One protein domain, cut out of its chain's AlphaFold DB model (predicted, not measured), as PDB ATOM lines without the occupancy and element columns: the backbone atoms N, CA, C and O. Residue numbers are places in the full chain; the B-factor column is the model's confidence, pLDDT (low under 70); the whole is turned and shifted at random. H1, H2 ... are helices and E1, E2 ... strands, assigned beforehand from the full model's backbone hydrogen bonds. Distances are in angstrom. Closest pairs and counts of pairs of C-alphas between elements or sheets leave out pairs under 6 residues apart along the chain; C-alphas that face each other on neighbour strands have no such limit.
ATOM      1  N   THR A   4     206.489 137.856 191.369       90.31
ATOM      2  CA  THR A   4     206.480 138.359 189.997       90.31
ATOM      3  C   THR A   4     206.565 139.877 190.001       90.31
ATOM      4  O   THR A   4     205.881 140.537 190.784       90.31
ATOM      5  N   ILE A   5     207.396 140.422 189.117       89.62
ATOM      6  CA  ILE A   5     207.485 141.854 188.847       89.62
ATOM      7  C   ILE A   5     206.820 142.105 187.501       89.62
ATOM      8  O   ILE A   5     207.187 141.495 186.497       89.62
ATOM      9  N   ASN A   6     205.835 142.997 187.494       91.00
ATOM     10  CA  ASN A   6     205.132 143.403 186.285       91.00
ATOM     11  C   ASN A   6     205.678 144.747 185.803       91.00
ATOM     12  O   ASN A   6     206.028 145.606 186.614       91.00
ATOM     13  N   LYS A   7     205.714 144.935 184.485       89.88
ATOM     14  CA  LYS A   7     205.883 146.246 183.864       89.88
ATOM     15  C   LYS A   7     204.626 147.091 184.086       89.88
ATOM     16  O   LYS A   7     203.562 146.584 184.444       89.88
ATOM     17  N   THR A   8     204.744 148.387 183.825       89.00
ATOM     18  CA  THR A   8     203.643 149.354 183.951       89.00
ATOM     19  C   THR A   8     202.429 149.002 183.081       89.00
ATOM     20  O   THR A   8     201.303 149.294 183.468       89.00
ATOM     21  N   ASP A   9     202.634 148.335 181.942       89.50
ATOM     22  CA  ASP A   9     201.568 147.861 181.047       89.50
ATOM     23  C   ASP A   9     200.886 146.553 181.513       89.50
ATOM     24  O   ASP A   9     199.967 146.060 180.860       89.50
ATOM     25  N   GLY A  10     201.315 145.988 182.649       86.06
ATOM     26  CA  GLY A  10     200.788 144.752 183.225       86.06
ATOM     27  C   GLY A  10     201.440 143.465 182.711       86.06
ATOM     28  O   GLY A  10     201.113 142.392 183.222       86.06
ATOM     29  N   THR A  11     202.370 143.532 181.750       91.44
ATOM     30  CA  THR A  11     203.135 142.358 181.296       91.44
ATOM     31  C   THR A  11     204.185 141.940 182.328       91.44
ATOM     32  O   THR A  11     204.683 142.755 183.103       91.44
ATOM     33  N   ILE A  12     204.534 140.652 182.372       90.69
ATOM     34  CA  ILE A  12     205.526 140.140 183.328       90.69
ATOM     35  C   ILE A  12     206.932 140.530 182.857       90.69
ATOM     36  O   ILE A  12     207.323 140.191 181.742       90.69
ATOM     37  N   LEU A  13     207.701 141.201 183.721       88.38
ATOM     38  CA  LEU A  13     209.123 141.476 183.501       88.38
ATOM     39  C   LEU A  13     209.980 140.264 183.888       88.38
ATOM     40  O   LEU A  13     210.759 139.779 183.075       88.38
ATOM     41  N   ALA A  14     209.824 139.772 185.123       89.44
ATOM     42  CA  ALA A  14     210.573 138.634 185.658       89.44
ATOM     43  C   ALA A  14     209.839 137.978 186.843       89.44
ATOM     44  O   ALA A  14     208.989 138.595 187.493       89.44
ATOM     45  N   THR A  15     210.182 136.724 187.146       90.25
ATOM     46  CA  THR A  15     209.779 136.036 188.387       90.25
ATOM     47  C   THR A  15     211.021 135.794 189.232       90.25
ATOM     48  O   THR A  15     211.844 134.943 188.902       90.25
ATOM     49  N   VAL A  16     211.151 136.541 190.325       89.12
ATOM     50  CA  VAL A  16     212.371 136.589 191.132       89.12
ATOM     51  C   VAL A  16     212.304 135.539 192.236       89.12
ATOM     52  O   VAL A  16     211.433 135.589 193.110       89.12
ATOM     53  N   ASN A  17     213.223 134.573 192.195       88.69
ATOM     54  CA  ASN A  17     213.333 133.502 193.187       88.69
ATOM     55  C   ASN A  17     214.003 133.982 194.490       88.69
ATOM     56  O   ASN A  17     214.810 134.909 194.486       88.69
ATOM     57  N   ASP A  18     213.693 133.333 195.618       85.69
ATOM     58  CA  ASP A  18     214.315 133.651 196.914       85.69
ATOM     59  C   ASP A  18     215.842 133.447 196.864       85.69
ATOM     60  O   ASP A  18     216.328 132.451 196.327       85.69
ATOM     61  N   GLY A  19     216.598 134.370 197.463       86.31
ATOM     62  CA  GLY A  19     218.058 134.309 197.579       86.31
ATOM     63  C   GLY A  19     218.848 134.592 196.294       86.31
ATOM     64  O   GLY A  19     220.073 134.506 196.330       86.31
ATOM     65  N   VAL A  20     218.187 134.940 195.184       88.12
ATOM     66  CA  VAL A  20     218.814 135.209 193.877       88.12
ATOM     67  C   VAL A  20     218.714 136.696 193.519       88.12
ATOM     68  O   VAL A  20     217.708 137.339 193.812       88.12
ATOM     69  N   LEU A  21     219.755 137.229 192.875       88.31
ATOM     70  CA  LEU A  21     219.728 138.528 192.204       88.31
ATOM     71  C   LEU A  21     219.429 138.296 190.723       88.31
ATOM     72  O   LEU A  21     220.206 137.633 190.036       88.31
ATOM     73  N   ASP A  22     218.290 138.787 190.258       89.12
ATOM     74  CA  ASP A  22     217.847 138.625 188.877       89.12
ATOM     75  C   ASP A  22     218.287 139.838 188.039       89.12
ATOM     76  O   ASP A  22     218.084 140.987 188.430       89.12
ATOM     77  N   THR A  23     218.930 139.575 186.899       88.38
ATOM     78  CA  THR A  23     219.507 140.587 185.995       88.38
ATOM     79  C   THR A  23     218.791 140.631 184.642       88.38
ATOM     80  O   THR A  23     219.401 140.950 183.623       88.38
ATOM     81  N   THR A  24     217.512 140.249 184.602       87.81
ATOM     82  CA  THR A  24     216.682 140.265 183.381       87.81
ATOM     83  C   THR A  24     216.396 141.694 182.897       87.81
ATOM     84  O   THR A  24     216.029 141.889 181.741       87.81
ATOM     85  N   SER A  25     216.592 142.700 183.756       89.44
ATOM     86  CA  SER A  25     216.585 144.125 183.407       89.44
ATOM     87  C   SER A  25     217.928 144.800 183.694       89.44
ATOM     88  O   SER A  25     218.784 144.240 184.374       89.44
ATOM     89  N   SER A  26     218.083 146.045 183.241       90.06
ATOM     90  CA  SER A  26     219.227 146.910 183.574       90.06
ATOM     91  C   SER A  26     219.359 147.227 185.074       90.06
ATOM     92  O   SER A  26     220.451 147.542 185.556       90.06
ATOM     93  N   LEU A  27     218.255 147.123 185.821       90.50
ATOM     94  CA  LEU A  27     218.230 147.150 187.284       90.50
ATOM     95  C   LEU A  27     218.256 145.728 187.850       90.50
ATOM     96  O   LEU A  27     217.731 144.799 187.229       90.50
ATOM     97  N   SER A  28     218.835 145.568 189.034       90.25
ATOM     98  CA  SER A  28     219.020 144.269 189.680       90.25
ATOM     99  C   SER A  28     217.807 143.935 190.554       90.25
ATOM    100  O   SER A  28     217.575 144.530 191.603       90.25
ATOM    101  N   LEU A  29     217.013 142.942 190.160       90.69
ATOM    102  CA  LEU A  29     215.777 142.599 190.862       90.69
ATOM    103  C   LEU A  29     216.088 141.662 192.045       90.69
ATOM    104  O   LEU A  29     216.555 140.534 191.878       90.69
ATOM    105  N   ILE A  30     215.860 142.149 193.267       91.12
ATOM    106  CA  ILE A  30     216.370 141.540 194.506       91.12
ATOM    107  C   ILE A  30     215.412 140.484 195.072       91.12
ATOM    108  O   ILE A  30     214.398 140.819 195.679       91.12
ATOM    109  N   GLY A  31     215.777 139.204 195.007       89.12
ATOM    110  CA  GLY A  31     215.010 138.124 195.623       89.12
ATOM    111  C   GLY A  31     214.897 138.228 197.146       89.12
ATOM    112  O   GLY A  31     215.798 138.697 197.848       89.12
ATOM    113  N   ARG A  32     213.788 137.725 197.701       85.31
ATOM    114  CA  ARG A  32     213.582 137.673 199.159       85.31
ATOM    115  C   ARG A  32     214.749 136.935 199.828       85.31
ATOM    116  O   ARG A  32     215.127 135.863 199.369       85.31
ATOM    117  N   ASN A  33     215.274 137.476 200.930       85.88
ATOM    118  CA  ASN A  33     216.434 136.953 201.674       85.88
ATOM    119  C   ASN A  33     217.789 136.992 200.929       85.88
ATOM    120  O   ASN A  33     218.708 136.266 201.312       85.88
ATOM    121  N   TYR A  34     217.955 137.827 199.897       88.00
ATOM    122  CA  TYR A  34     219.274 138.075 199.305       88.00
ATOM    123  C   TYR A  34     220.188 138.824 200.298       88.00
ATOM    124  O   TYR A  34     219.858 139.916 200.758       88.00
ATOM    125  N   GLN A  35     221.330 138.226 200.666       83.12
ATOM    126  CA  GLN A  35     222.188 138.719 201.759       83.12
ATOM    127  C   GLN A  35     222.822 140.094 201.491       83.12
ATOM    128  O   GLN A  35     222.954 140.882 202.423       83.12
ATOM    129  N   SER A  36     223.154 140.412 200.238       85.50
ATOM    130  CA  SER A  36     223.827 141.665 199.855       85.50
ATOM    131  C   SER A  36     222.871 142.692 199.240       85.50
ATOM    132  O   SER A  36     223.257 143.470 198.373       85.50
ATOM    133  N   TYR A  37     221.600 142.697 199.658       87.00
ATOM    134  CA  TYR A  37     220.575 143.530 199.017       87.00
ATOM    135  C   TYR A  37     220.879 145.033 199.057       87.00
ATOM    136  O   TYR A  37     220.497 145.746 198.139       87.00
ATOM    137  N   GLY A  38     221.543 145.518 200.112       85.75
ATOM    138  CA  GLY A  38     221.769 146.950 200.317       85.75
ATOM    139  C   GLY A  38     222.679 147.592 199.268       85.75
ATOM    140  O   GLY A  38     222.482 148.756 198.937       85.75
ATOM    141  N   GLU A  39     223.646 146.844 198.731       89.19
ATOM    142  CA  GLU A  39     224.521 147.310 197.649       89.19
ATOM    143  C   GLU A  39     223.734 147.393 196.338       89.19
ATOM    144  O   GLU A  39     223.539 148.490 195.821       89.19
ATOM    145  N   ALA A  40     223.156 146.272 195.895       88.38
ATOM    146  CA  ALA A  40     222.350 146.205 194.674       88.38
ATOM    147  C   ALA A  40     221.188 147.218 194.667       88.38
ATOM    148  O   ALA A  40     220.930 147.867 193.657       88.38
ATOM    149  N   PHE A  41     220.518 147.410 195.808       90.25
ATOM    150  CA  PHE A  41     219.432 148.381 195.944       90.25
ATOM    151  C   PHE A  41     219.913 149.828 195.775       90.25
ATOM    152  O   PHE A  41     219.297 150.600 195.042       90.25
ATOM    153  N   ASN A  42     221.000 150.215 196.451       92.38
ATOM    154  CA  ASN A  42     221.522 151.579 196.350       92.38
ATOM    155  C   ASN A  42     222.121 151.853 194.965       92.38
ATOM    156  O   ASN A  42     221.952 152.954 194.448       92.38
ATOM    157  N   GLU A  43     222.771 150.870 194.344       93.06
ATOM    158  CA  GLU A  43     223.257 150.987 192.966       93.06
ATOM    159  C   GLU A  43     222.116 151.200 191.975       93.06
ATOM    160  O   GLU A  43     222.232 152.045 191.093       93.06
ATOM    161  N   ASP A  44     220.997 150.497 192.132       92.75
ATOM    162  CA  ASP A  44     219.834 150.703 191.274       92.75
ATOM    163  C   ASP A  44     219.247 152.114 191.436       92.75
ATOM    164  O   ASP A  44     218.918 152.749 190.434       92.75
ATOM    165  N   LEU A  45     219.194 152.663 192.659       93.50
ATOM    166  CA  LEU A  45     218.799 154.064 192.877       93.50
ATOM    167  C   LEU A  45     219.731 155.045 192.156       93.50
ATOM    168  O   LEU A  45     219.259 156.033 191.590       93.50
ATOM    169  N   ILE A  46     221.040 154.776 192.159       94.12
ATOM    170  CA  ILE A  46     222.012 155.592 191.427       94.12
ATOM    171  C   ILE A  46     221.802 155.458 189.921       94.12
ATOM    172  O   ILE A  46     221.664 156.489 189.268       94.12
ATOM    173  N   LYS A  47     221.676 154.237 189.380       92.69
ATOM    174  CA  LYS A  47     221.392 153.998 187.953       92.69
ATOM    175  C   LYS A  47     220.128 154.726 187.504       92.69
ATOM    176  O   LYS A  47     220.129 155.337 186.444       92.69
ATOM    177  N   LEU A  48     219.069 154.727 188.309       91.88
ATOM    178  CA  LEU A  48     217.863 155.511 188.031       91.88
ATOM    179  C   LEU A  48     218.139 157.024 188.017       91.88
ATOM    180  O   LEU A  48     217.684 157.712 187.108       91.88
ATOM    181  N   LEU A  49     218.891 157.545 188.992       94.69
ATOM    182  CA  LEU A  49     219.199 158.977 189.097       94.69
ATOM    183  C   LEU A  49     220.056 159.484 187.928       94.69
ATOM    184  O   LEU A  49     219.838 160.591 187.436       94.69
ATOM    185  N   GLU A  50     221.030 158.690 187.487       94.06
ATOM    186  CA  GLU A  50     221.936 159.055 186.394       94.06
ATOM    187  C   GLU A  50     221.470 158.553 185.018       94.06
ATOM    188  O   GLU A  50     222.136 158.817 184.019       94.06
ATOM    189  N   ASN A  51     220.323 157.868 184.948       94.00
ATOM    190  CA  ASN A  51     219.813 157.201 183.746       94.00
ATOM    191  C   ASN A  51     220.850 156.224 183.163       94.00
ATOM    192  O   ASN A  51     221.328 156.405 182.048       94.00
ATOM    193  N   SER A  52     221.272 155.224 183.938       93.25
ATOM    194  CA  SER A  52     222.195 154.155 183.526       93.25
ATOM    195  C   SER A  52     223.497 154.666 182.872       93.25
ATOM    196  O   SER A  52     224.014 154.065 181.932       93.25
ATOM    197  N   SER A  53     224.020 155.799 183.350       94.06
ATOM    198  CA  SER A  53     225.094 156.585 182.733       94.06
ATOM    199  C   SER A  53     226.393 155.802 182.507       94.06
ATOM    200  O   SER A  53     227.206 155.614 183.418       94.06
ATOM    201  N   SER A  54     226.650 155.407 181.262       93.25
ATOM    202  CA  SER A  54     227.779 154.544 180.888       93.25
ATOM    203  C   SER A  54     228.234 154.802 179.451       93.25
ATOM    204  O   SER A  54     227.482 155.347 178.648       93.25
ATOM    205  N   ALA A  55     229.466 154.403 179.122       91.25
ATOM    206  CA  ALA A  55     229.986 154.432 177.752       91.25
ATOM    207  C   ALA A  55     229.391 153.313 176.873       91.25
ATOM    208  O   ALA A  55     229.363 153.433 175.650       91.25
ATOM    209  N   THR A  56     228.904 152.232 177.489       90.50
ATOM    210  CA  THR A  56     228.243 151.112 176.809       90.50
ATOM    211  C   THR A  56     226.766 151.080 177.167       90.50
ATOM    212  O   THR A  56     226.419 151.218 178.341       90.50
ATOM    213  N   ALA A  57     225.915 150.838 176.172       90.06
ATOM    214  CA  ALA A  57     224.481 150.698 176.385       90.06
ATOM    215  C   ALA A  57     224.162 149.560 177.381       90.06
ATOM    216  O   ALA A  57     224.870 148.545 177.385       90.06
ATOM    217  N   PRO A  58     223.098 149.690 178.196       91.56
ATOM    218  CA  PRO A  58     222.610 148.603 179.039       91.56
ATOM    219  C   PRO A  58     222.359 147.318 178.236       91.56
ATOM    220  O   PRO A  58     221.823 147.364 177.128       91.56
ATOM    221  N   SER A  59     222.764 146.167 178.780       85.75
ATOM    222  CA  SER A  59     222.758 144.873 178.074       85.75
ATOM    223  C   SER A  59     221.402 144.164 178.060       85.75
ATOM    224  O   SER A  59     221.193 143.250 177.263       85.75
ATOM    225  N   SER A  60     220.484 144.548 178.948       89.25
ATOM    226  CA  SER A  60     219.123 143.998 179.019       89.25
ATOM    227  C   SER A  60     218.109 145.129 179.208       89.25
ATOM    228  O   SER A  60     217.441 145.194 180.243       89.25
ATOM    229  N   PRO A  61     218.036 146.054 178.232       91.62
ATOM    230  CA  PRO A  61     217.214 147.238 178.357       91.62
ATOM    231  C   PRO A  61     215.736 146.893 178.236       91.62
ATOM    232  O   PRO A  61     215.339 146.001 177.477       91.62
ATOM    233  N   ILE A  62     214.910 147.636 178.957       90.06
ATOM    234  CA  ILE A  62     213.455 147.574 178.796       90.06
ATOM    235  C   ILE A  62     212.971 148.740 177.937       90.06
ATOM    236  O   ILE A  62     213.569 149.811 177.916       90.06
ATOM    237  N   GLU A  63     211.893 148.532 177.183       90.88
ATOM    238  CA  GLU A  63     211.274 149.601 176.393       90.88
ATOM    239  C   GLU A  63     210.907 150.798 177.285       90.88
ATOM    240  O   GLU A  63     210.341 150.627 178.367       90.88
ATOM    241  N   GLY A  64     211.272 152.000 176.839       89.00
ATOM    242  CA  GLY A  64     211.137 153.248 177.587       89.00
ATOM    243  C   GLY A  64     212.284 153.550 178.555       89.00
ATOM    244  O   GLY A  64     212.282 154.623 179.156       89.00
ATOM    245  N   GLU A  65     213.264 152.655 178.713       92.50
ATOM    246  CA  GLU A  65     214.433 152.924 179.552       92.50
ATOM    247  C   GLU A  65     215.247 154.101 179.005       92.50
ATOM    248  O   GLU A  65     215.408 154.243 177.792       92.50
ATOM    249  N   LEU A  66     215.765 154.931 179.915       93.38
ATOM    250  CA  LEU A  66     216.648 156.047 179.608       93.38
ATOM    251  C   LEU A  66     218.111 155.672 179.851       93.38
ATOM    252  O   LEU A  66     218.442 155.037 180.851       93.38
ATOM    253  N   TRP A  67     218.985 156.127 178.957       93.81
ATOM    254  CA  TRP A  67     220.428 155.932 179.047       93.81
ATOM    255  C   TRP A  67     221.179 157.231 178.758       93.81
ATOM    256  O   TRP A  67     220.995 157.834 177.701       93.81
ATOM    257  N   TRP A  68     222.052 157.653 179.671       93.12
ATOM    258  CA  TRP A  68     223.057 158.674 179.403       93.12
ATOM    259  C   TRP A  68     224.307 158.037 178.782       93.12
ATOM    260  O   TRP A  68     225.126 157.419 179.470       93.12
ATOM    261  N   ASP A  69     224.456 158.206 177.472       90.62
ATOM    262  CA  ASP A  69     225.614 157.766 176.699       90.62
ATOM    263  C   ASP A  69     226.803 158.694 176.968       90.62
ATOM    264  O   ASP A  69     226.919 159.765 176.367       90.62
ATOM    265  N   LYS A  70     227.702 158.272 177.867       90.31
ATOM    266  CA  LYS A  70     228.920 159.022 178.233       90.31
ATOM    267  C   LYS A  70     229.933 159.138 177.089       90.31
ATOM    268  O   LYS A  70     230.866 159.922 177.205       90.31
ATOM    269  N   THR A  71     229.800 158.358 176.015       89.19
ATOM    270  CA  THR A  71     230.697 158.478 174.854       89.19
ATOM    271  C   THR A  71     230.340 159.703 174.018       89.19
ATOM    272  O   THR A  71     231.229 160.361 173.485       89.19
ATOM    273  N   ASN A  72     229.041 159.999 173.906       83.69
ATOM    274  CA  ASN A  72     228.514 161.055 173.038       83.69
ATOM    275  C   ASN A  72     227.887 162.230 173.810       83.69
ATOM    276  O   ASN A  72     227.409 163.169 173.179       83.69
ATOM    277  N   ASP A  73     227.859 162.173 175.146       88.00
ATOM    278  CA  ASP A  73     227.207 163.139 176.040       88.00
ATOM    279  C   ASP A  73     225.724 163.376 175.699       88.00
ATOM    280  O   ASP A  73     225.247 164.511 175.587       88.00
ATOM    281  N   ARG A  74     224.974 162.282 175.503       85.88
ATOM    282  CA  ARG A  74     223.559 162.333 175.093       85.88
ATOM    283  C   ARG A  74     222.665 161.410 175.901       85.88
ATOM    284  O   ARG A  74     223.018 160.275 176.201       85.88
ATOM    285  N   LEU A  75     221.445 161.884 176.148       90.38
ATOM    286  CA  LEU A  75     220.345 161.059 176.628       90.38
ATOM    287  C   LEU A  75     219.720 160.287 175.457       90.38
ATOM    288  O   LEU A  75     219.416 160.863 174.409       90.38
ATOM    289  N   LYS A  76     219.496 158.993 175.654       90.12
ATOM    290  CA  LYS A  76     218.830 158.093 174.713       90.12
ATOM    291  C   LYS A  76     217.675 157.380 175.400       90.12
ATOM    292  O   LYS A  76     217.689 157.210 176.617       90.12
ATOM    293  N   VAL A  77     216.695 156.950 174.613       91.25
ATOM    294  CA  VAL A  77     215.577 156.114 175.065       91.25
ATOM    295  C   VAL A  77     215.543 154.822 174.260       91.25
ATOM    296  O   VAL A  77     215.783 154.833 173.050       91.25
ATOM    297  N   TYR A  78     215.287 153.696 174.915       90.81
ATOM    298  CA  TYR A  78     215.162 152.411 174.236       90.81
ATOM    299  C   TYR A  78     213.735 152.214 173.717       90.81
ATOM    300  O   TYR A  78     212.780 152.242 174.488       90.81
ATOM    301  N   THR A  79     213.566 151.974 172.418       86.06
ATOM    302  CA  THR A  79     212.244 151.816 171.773       86.06
ATOM    303  C   THR A  79     211.712 150.383 171.796       86.06
ATOM    304  O   THR A  79     210.754 150.068 171.101       86.06
ATOM    305  N   GLY A  80     212.376 149.474 172.514       86.44
ATOM    306  CA  GLY A  80     212.107 148.035 172.446       86.44
ATOM    307  C   GLY A  80     212.954 147.307 171.395       86.44
ATOM    308  O   GLY A  80     213.200 146.109 171.544       86.44
ATOM    309  N   VAL A  81     213.469 148.028 170.390       84.81
ATOM    310  CA  VAL A  81     214.329 147.485 169.319       84.81
ATOM    311  C   VAL A  81     215.716 148.130 169.302       84.81
ATOM    312  O   VAL A  81     216.712 147.442 169.087       84.81
ATOM    313  N   ALA A  82     215.799 149.445 169.514       86.00
ATOM    314  CA  ALA A  82     217.053 150.186 169.456       86.00
ATOM    315  C   ALA A  82     217.055 151.369 170.429       86.00
ATOM    316  O   ALA A  82     216.009 151.876 170.830       86.00
ATOM    317  N   TRP A  83     218.252 151.831 170.780       87.44
ATOM    318  CA  TRP A  83     218.441 153.110 171.456       87.44
ATOM    319  C   TRP A  83     218.334 154.245 170.437       87.44
ATOM    320  O   TRP A  83     219.089 154.266 169.462       87.44
ATOM    321  N   VAL A  84     217.416 155.180 170.668       86.56
ATOM    322  CA  VAL A  84     217.241 156.391 169.851       86.56
ATOM    323  C   VAL A  84     217.585 157.629 170.668       86.56
ATOM    324  O   VAL A  84     217.449 157.636 171.894       86.56
ATOM    325  N   ASN A  85     218.057 158.676 170.000       84.38
ATOM    326  CA  ASN A  85     218.479 159.905 170.667       84.38
ATOM    327  C   ASN A  85     217.264 160.704 171.148       84.38
ATOM    328  O   ASN A  85     216.257 160.809 170.449       84.38
ATOM    329  N   VAL A  86     217.366 161.295 172.339       83.56
ATOM    330  CA  VAL A  86     216.349 162.200 172.883       83.56
ATOM    331  C   VAL A  86     216.836 163.635 172.687       83.56
ATOM    332  O   VAL A  86     217.725 164.100 173.399       83.56
ATOM    333  N   GLY A  87     216.262 164.338 171.707       83.00
ATOM    334  CA  GLY A  87     216.592 165.731 171.380       83.00
ATOM    335  C   GLY A  87     217.029 165.935 169.926       83.00
ATOM    336  O   GLY A  87     216.794 165.084 169.073       83.00
ATOM    337  N   VAL A  88     217.640 167.091 169.650       87.00
ATOM    338  CA  VAL A  88     218.194 167.426 168.329       87.00
ATOM    339  C   VAL A  88     219.587 166.818 168.199       87.00
ATOM    340  O   VAL A  88     220.478 167.115 169.000       87.00
ATOM    341  N   GLU A  89     219.790 166.006 167.171       88.44
ATOM    342  CA  GLU A  89     221.109 165.492 166.822       88.44
ATOM    343  C   GLU A  89     221.932 166.597 166.173       88.44
ATOM    344  O   GLU A  89     221.428 167.298 165.311       88.44
ATOM    345  N   SER A  90     223.183 166.802 166.578       89.31
ATOM    346  CA  SER A  90     224.039 167.840 165.986       89.31
ATOM    347  C   SER A  90     225.307 167.200 165.457       89.31
ATOM    348  O   SER A  90     226.120 166.711 166.238       89.31
ATOM    349  N   SER A  91     225.473 167.200 164.139       89.75
ATOM    350  CA  SER A  91     226.592 166.533 163.474       89.75
ATOM    351  C   SER A  91     226.878 167.172 162.121       89.75
ATOM    352  O   SER A  91     225.986 167.725 161.487       89.75
ATOM    353  N   ALA A  92     228.132 167.078 161.673       90.06
ATOM    354  CA  ALA A  92     228.565 167.599 160.374       90.06
ATOM    355  C   ALA A  92     228.111 166.733 159.184       90.06
ATOM    356  O   ALA A  92     228.153 167.178 158.042       90.06
ATOM    357  N   THR A  93     227.725 165.481 159.442       91.06
ATOM    358  CA  THR A  93     227.242 164.517 158.446       91.06
ATOM    359  C   THR A  93     225.889 163.969 158.869       91.06
ATOM    360  O   THR A  93     225.643 163.814 160.068       91.06
ATOM    361  N   THR A  94     225.051 163.610 157.897       92.38
ATOM    362  CA  THR A  94     223.711 163.065 158.137       92.38
ATOM    363  C   THR A  94     223.750 161.836 159.058       92.38
ATOM    364  O   THR A  94     224.506 160.897 158.779       92.38
ATOM    365  N   PRO A  95     222.948 161.805 160.139       89.00
ATOM    366  CA  PRO A  95     222.826 160.639 161.008       89.00
ATOM    367  C   PRO A  95     222.329 159.404 160.241       89.00
ATOM    368  O   PRO A  95     221.418 159.500 159.423       89.00
ATOM    369  N   SER A  96     222.906 158.230 160.517       86.06
ATOM    370  CA  SER A  96     222.588 156.968 159.818       86.06
ATOM    371  C   SER A  96     222.093 155.840 160.732       86.06
ATOM    372  O   SER A  96     221.696 154.779 160.255       86.06
ATOM    373  N   THR A  97     222.093 156.055 162.046       80.00
ATOM    374  CA  THR A  97     221.687 155.075 163.064       80.00
ATOM    375  C   THR A  97     220.834 155.743 164.135       80.00
ATOM    376  O   THR A  97     220.991 156.937 164.371       80.00
ATOM    377  N   GLY A  98     219.976 154.977 164.818       75.06
ATOM    378  CA  GLY A  98     219.106 155.520 165.872       75.06
ATOM    379  C   GLY A  98     217.997 156.430 165.336       75.06
ATOM    380  O   GLY A  98     217.516 157.292 166.064       75.06
ATOM    381  N   LEU A  99     217.624 156.249 164.063       83.75
ATOM    382  CA  LEU A  99     216.626 157.061 163.380       83.75
ATOM    383  C   LEU A  99     215.212 156.674 163.820       83.75
ATOM    384  O   LEU A  99     214.849 155.497 163.845       83.75
ATOM    385  N   SER A 100     214.403 157.684 164.109       83.81
ATOM    386  CA  SER A 100     212.972 157.562 164.376       83.81
ATOM    387  C   SER A 100     212.248 158.737 163.735       83.81
ATOM    388  O   SER A 100     212.772 159.852 163.749       83.81
ATOM    389  N   THR A 101     211.056 158.518 163.179       87.19
ATOM    390  CA  THR A 101     210.236 159.602 162.616       87.19
ATOM    391  C   THR A 101     210.079 160.743 163.628       87.19
ATOM    392  O   THR A 101     209.802 160.502 164.802       87.19
ATOM    393  N   GLY A 102     210.283 161.979 163.176       86.50
ATOM    394  CA  GLY A 102     210.287 163.186 164.003       86.50
ATOM    395  C   GLY A 102     211.643 163.537 164.625       86.50
ATOM    396  O   GLY A 102     211.749 164.571 165.281       86.50
ATOM    397  N   MET A 103     212.688 162.724 164.422       88.62
ATOM    398  CA  MET A 103     214.046 163.066 164.852       88.62
ATOM    399  C   MET A 103     214.501 164.359 164.178       88.62
ATOM    400  O   MET A 103     214.442 164.478 162.957       88.62
ATOM    401  N   LEU A 104     214.995 165.307 164.972       92.19
ATOM    402  CA  LEU A 104     215.572 166.547 164.467       92.19
ATOM    403  C   LEU A 104     217.086 166.402 164.314       92.19
ATOM    404  O   LEU A 104     217.746 165.855 165.198       92.19
ATOM    405  N   TRP A 105     217.636 166.931 163.227       93.56
ATOM    406  CA  TRP A 105     219.074 166.976 162.974       93.56
ATOM    407  C   TRP A 105     219.511 168.396 162.616       93.56
ATOM    408  O   TRP A 105     219.032 168.977 161.653       93.56
ATOM    409  N   ASN A 106     220.420 168.950 163.404       93.75
ATOM    410  CA  ASN A 106     221.127 170.188 163.143       93.75
ATOM    411  C   ASN A 106     222.438 169.877 162.404       93.75
ATOM    412  O   ASN A 106     223.405 169.394 163.009       93.75
ATOM    413  N   ASP A 107     222.463 170.155 161.106       94.88
ATOM    414  CA  ASP A 107     223.674 170.138 160.295       94.88
ATOM    415  C   ASP A 107     224.521 171.372 160.622       94.88
ATOM    416  O   ASP A 107     224.291 172.474 160.121       94.88
ATOM    417  N   ILE A 108     225.533 171.172 161.463       92.25
ATOM    418  CA  ILE A 108     226.417 172.246 161.931       92.25
ATOM    419  C   ILE A 108     227.379 172.766 160.852       92.25
ATOM    420  O   ILE A 108     228.008 173.801 161.060       92.25
ATOM    421  N   THR A 109     227.538 172.056 159.729       93.56
ATOM    422  CA  THR A 109     228.384 172.513 158.613       93.56
ATOM    423  C   THR A 109     227.629 173.518 157.757       93.56
ATOM    424  O   THR A 109     228.195 174.520 157.319       93.56
ATOM    425  N   ASN A 110     226.350 173.236 157.512       92.12
ATOM    426  CA  ASN A 110     225.506 174.031 156.631       92.12
ATOM    427  C   ASN A 110     224.619 175.033 157.376       92.12
ATOM    428  O   ASN A 110     224.069 175.912 156.718       92.12
ATOM    429  N   ASP A 111     224.559 174.951 158.709       92.50
ATOM    430  CA  ASP A 111     223.667 175.719 159.587       92.50
ATOM    431  C   ASP A 111     222.191 175.468 159.254       92.50
ATOM    432  O   ASP A 111     221.406 176.396 159.094       92.50
ATOM    433  N   GLN A 112     221.826 174.194 159.073       94.69
ATOM    434  CA  GLN A 112     220.497 173.780 158.621       94.69
ATOM    435  C   GLN A 112     219.873 172.753 159.569       94.69
ATOM    436  O   GLN A 112     220.490 171.753 159.929       94.69
ATOM    437  N   LEU A 113     218.615 172.976 159.942       95.31
ATOM    438  CA  LEU A 113     217.807 172.044 160.717       95.31
ATOM    439  C   LEU A 113     216.978 171.164 159.785       95.31
ATOM    440  O   LEU A 113     216.276 171.665 158.909       95.31
ATOM    441  N   TYR A 114     216.994 169.866 160.043       95.88
ATOM    442  CA  TYR A 114     216.242 168.843 159.337       95.88
ATOM    443  C   TYR A 114     215.347 168.053 160.291       95.88
ATOM    444  O   TYR A 114     215.617 167.980 161.492       95.88
ATOM    445  N   MET A 115     214.315 167.407 159.751       94.38
ATOM    446  CA  MET A 115     213.463 166.450 160.457       94.38
ATOM    447  C   MET A 115     213.385 165.136 159.680       94.38
ATOM    448  O   MET A 115     213.176 165.143 158.473       94.38
ATOM    449  N   TYR A 116     213.537 164.006 160.365       93.12
ATOM    450  CA  TYR A 116     213.406 162.684 159.764       93.12
ATOM    451  C   TYR A 116     211.930 162.317 159.583       93.12
ATOM    452  O   TYR A 116     211.188 162.246 160.565       93.12
ATOM    453  N   ASP A 117     211.490 162.038 158.360       92.94
ATOM    454  CA  ASP A 117     210.091 161.695 158.052       92.94
ATOM    455  C   ASP A 117     209.776 160.190 158.218       92.94
ATOM    456  O   ASP A 117     208.619 159.774 158.194       92.94
ATOM    457  N   GLY A 118     210.799 159.365 158.467       88.69
ATOM    458  CA  GLY A 118     210.717 157.899 158.482       88.69
ATOM    459  C   GLY A 118     211.420 157.230 157.296       88.69
ATOM    460  O   GLY A 118     211.599 156.012 157.305       88.69
ATOM    461  N   SER A 119     211.844 158.010 156.302       91.25
ATOM    462  CA  SER A 119     212.626 157.579 155.145       91.25
ATOM    463  C   SER A 119     213.895 158.417 154.975       91.25
ATOM    464  O   SER A 119     214.986 157.843 154.893       91.25
ATOM    465  N   ALA A 120     213.780 159.744 154.988       93.50
ATOM    466  CA  ALA A 120     214.860 160.699 154.772       93.50
ATOM    467  C   ALA A 120     214.757 161.905 155.724       93.50
ATOM    468  O   ALA A 120     213.795 162.065 156.472       93.50
ATOM    469  N   PHE A 121     215.798 162.736 155.732       94.06
ATOM    470  CA  PHE A 121     215.798 164.011 156.444       94.06
ATOM    471  C   PHE A 121     215.301 165.124 155.520       94.06
ATOM    472  O   PHE A 121     215.953 165.433 154.522       94.06
ATOM    473  N   ASP A 122     214.195 165.757 155.898       95.12
ATOM    474  CA  ASP A 122     213.622 166.913 155.213       95.12
ATOM    475  C   ASP A 122     214.115 168.215 155.842       95.12
ATOM    476  O   ASP A 122     214.158 168.349 157.066       95.12
ATOM    477  N   LEU A 123     214.486 169.189 155.010       94.88
ATOM    478  CA  LEU A 123     214.968 170.492 155.463       94.88
ATOM    479  C   LEU A 123     213.828 171.310 156.080       94.88
ATOM    480  O   LEU A 123     212.838 171.612 155.418       94.88
ATOM    481  N   ILE A 124     214.014 171.740 157.325       94.56
ATOM    482  CA  ILE A 124     213.138 172.688 158.022       94.56
ATOM    483  C   ILE A 124     213.610 174.125 157.789       94.56
ATOM    484  O   ILE A 124     212.793 175.011 157.543       94.56
ATOM    485  N   GLY A 125     214.924 174.365 157.823       91.44
ATOM    486  CA  GLY A 125     215.509 175.646 157.433       91.44
ATOM    487  C   GLY A 125     216.852 175.955 158.103       91.44
ATOM    488  O   GLY A 125     217.235 175.249 159.034       91.44
ATOM    489  N   PRO A 126     217.548 177.020 157.664       91.88
ATOM    490  CA  PRO A 126     217.222 177.903 156.540       91.88
ATOM    491  C   PRO A 126     217.226 177.173 155.189       91.88
ATOM    492  O   PRO A 126     217.867 176.140 155.027       91.88
TER     493      PRO A 126
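What this domain is: This is residues 4 to 126 of the 600 residues of an uncharacterized protein of Candidatus Pacearchaeota archaeon (UniProt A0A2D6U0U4). Three small parts stand one after another along a rod: an open end part, with the hairpin E1 and E2 on one side and the helix H1 on the other and the long link of residues 17 to 36 between them, then the three-strand sheet E3, E4, E5, then the four-strand sheet E6, E7, E8, E9 at the far end. H1 runs along the rod's length, and the two larger sheets are joined in the chain by the tight link from E5 to E6. The printed part has 123 residues, with the named elements in the order E1 E2 H1 E3 E4 E5 E6 E7 E8 E9; the class is mixed, helices and strands, with 52 residues, under half, in named elements. The sheets E1 - E2 and E3 - E4 - E5 are antiparallel, and E6 - E7 - E8 - E9, in that order, is mixed. The whole is loose, with a radius of gyration of the C-alphas of 18.5 A and spans of 61 by 27 by 17 A.

How they stand to each other: Start with E1, residues 4 to 6, and E2, residues 12 to 16, an antiparallel hairpin; N 5 and O 14 are 2.9 A apart, within hydrogen-bond range. Next find H1, residues 37 to 50, where every O i to N i+4 pair is within hydrogen-bond range; E1 and H1 are apart. H1 only grazes the sheet of E3, residues 66 to 69, E4, residues 74 to 78, and E5, residues 83 to 85, with its residues 47 to 50; the closest C-alphas of H1 and E3 are those of Glu 50 and Trp 68, 7.1 A apart. E3, E4 and E5 form a meander, each strand the antiparallel neighbour of the one before; look for N 67 and O 76 at 2.9 A, and N 77 and O 84 at 2.9 A. E5 runs on into E6, residues 88 to 91, at 88 degrees, and the two meet only through their link. E6 is the parallel neighbour of E7, residues 104 to 107, with N 106 and O 89 at 2.7 A. E7, E8, residues 112 to 116, and E9, residues 121 to 125, form a second meander, with N 114 and O 105 at 2.7 A and N 122 and O 115 at 2.8 A.

Where its parts are: Find C-alpha 4 at (206.480, 138.359, 189.997), where E1 begins. H1 runs 20.1 A from C-alpha 37 at (220.575, 143.530, 199.017). E4 is 13.0 A long and E8 13.2 A; E9 runs 11.7 A to C-alpha 125 at (215.509, 175.646, 157.433).

The domain as a whole: The two C-alphas farthest apart, those of Asn 33 and Pro 126, are 60.9 A apart. The printed part has no cut; the links E2 to H1, H1 to E3 and E6 to E7 are long. No printed residue has a pLDDT under 70.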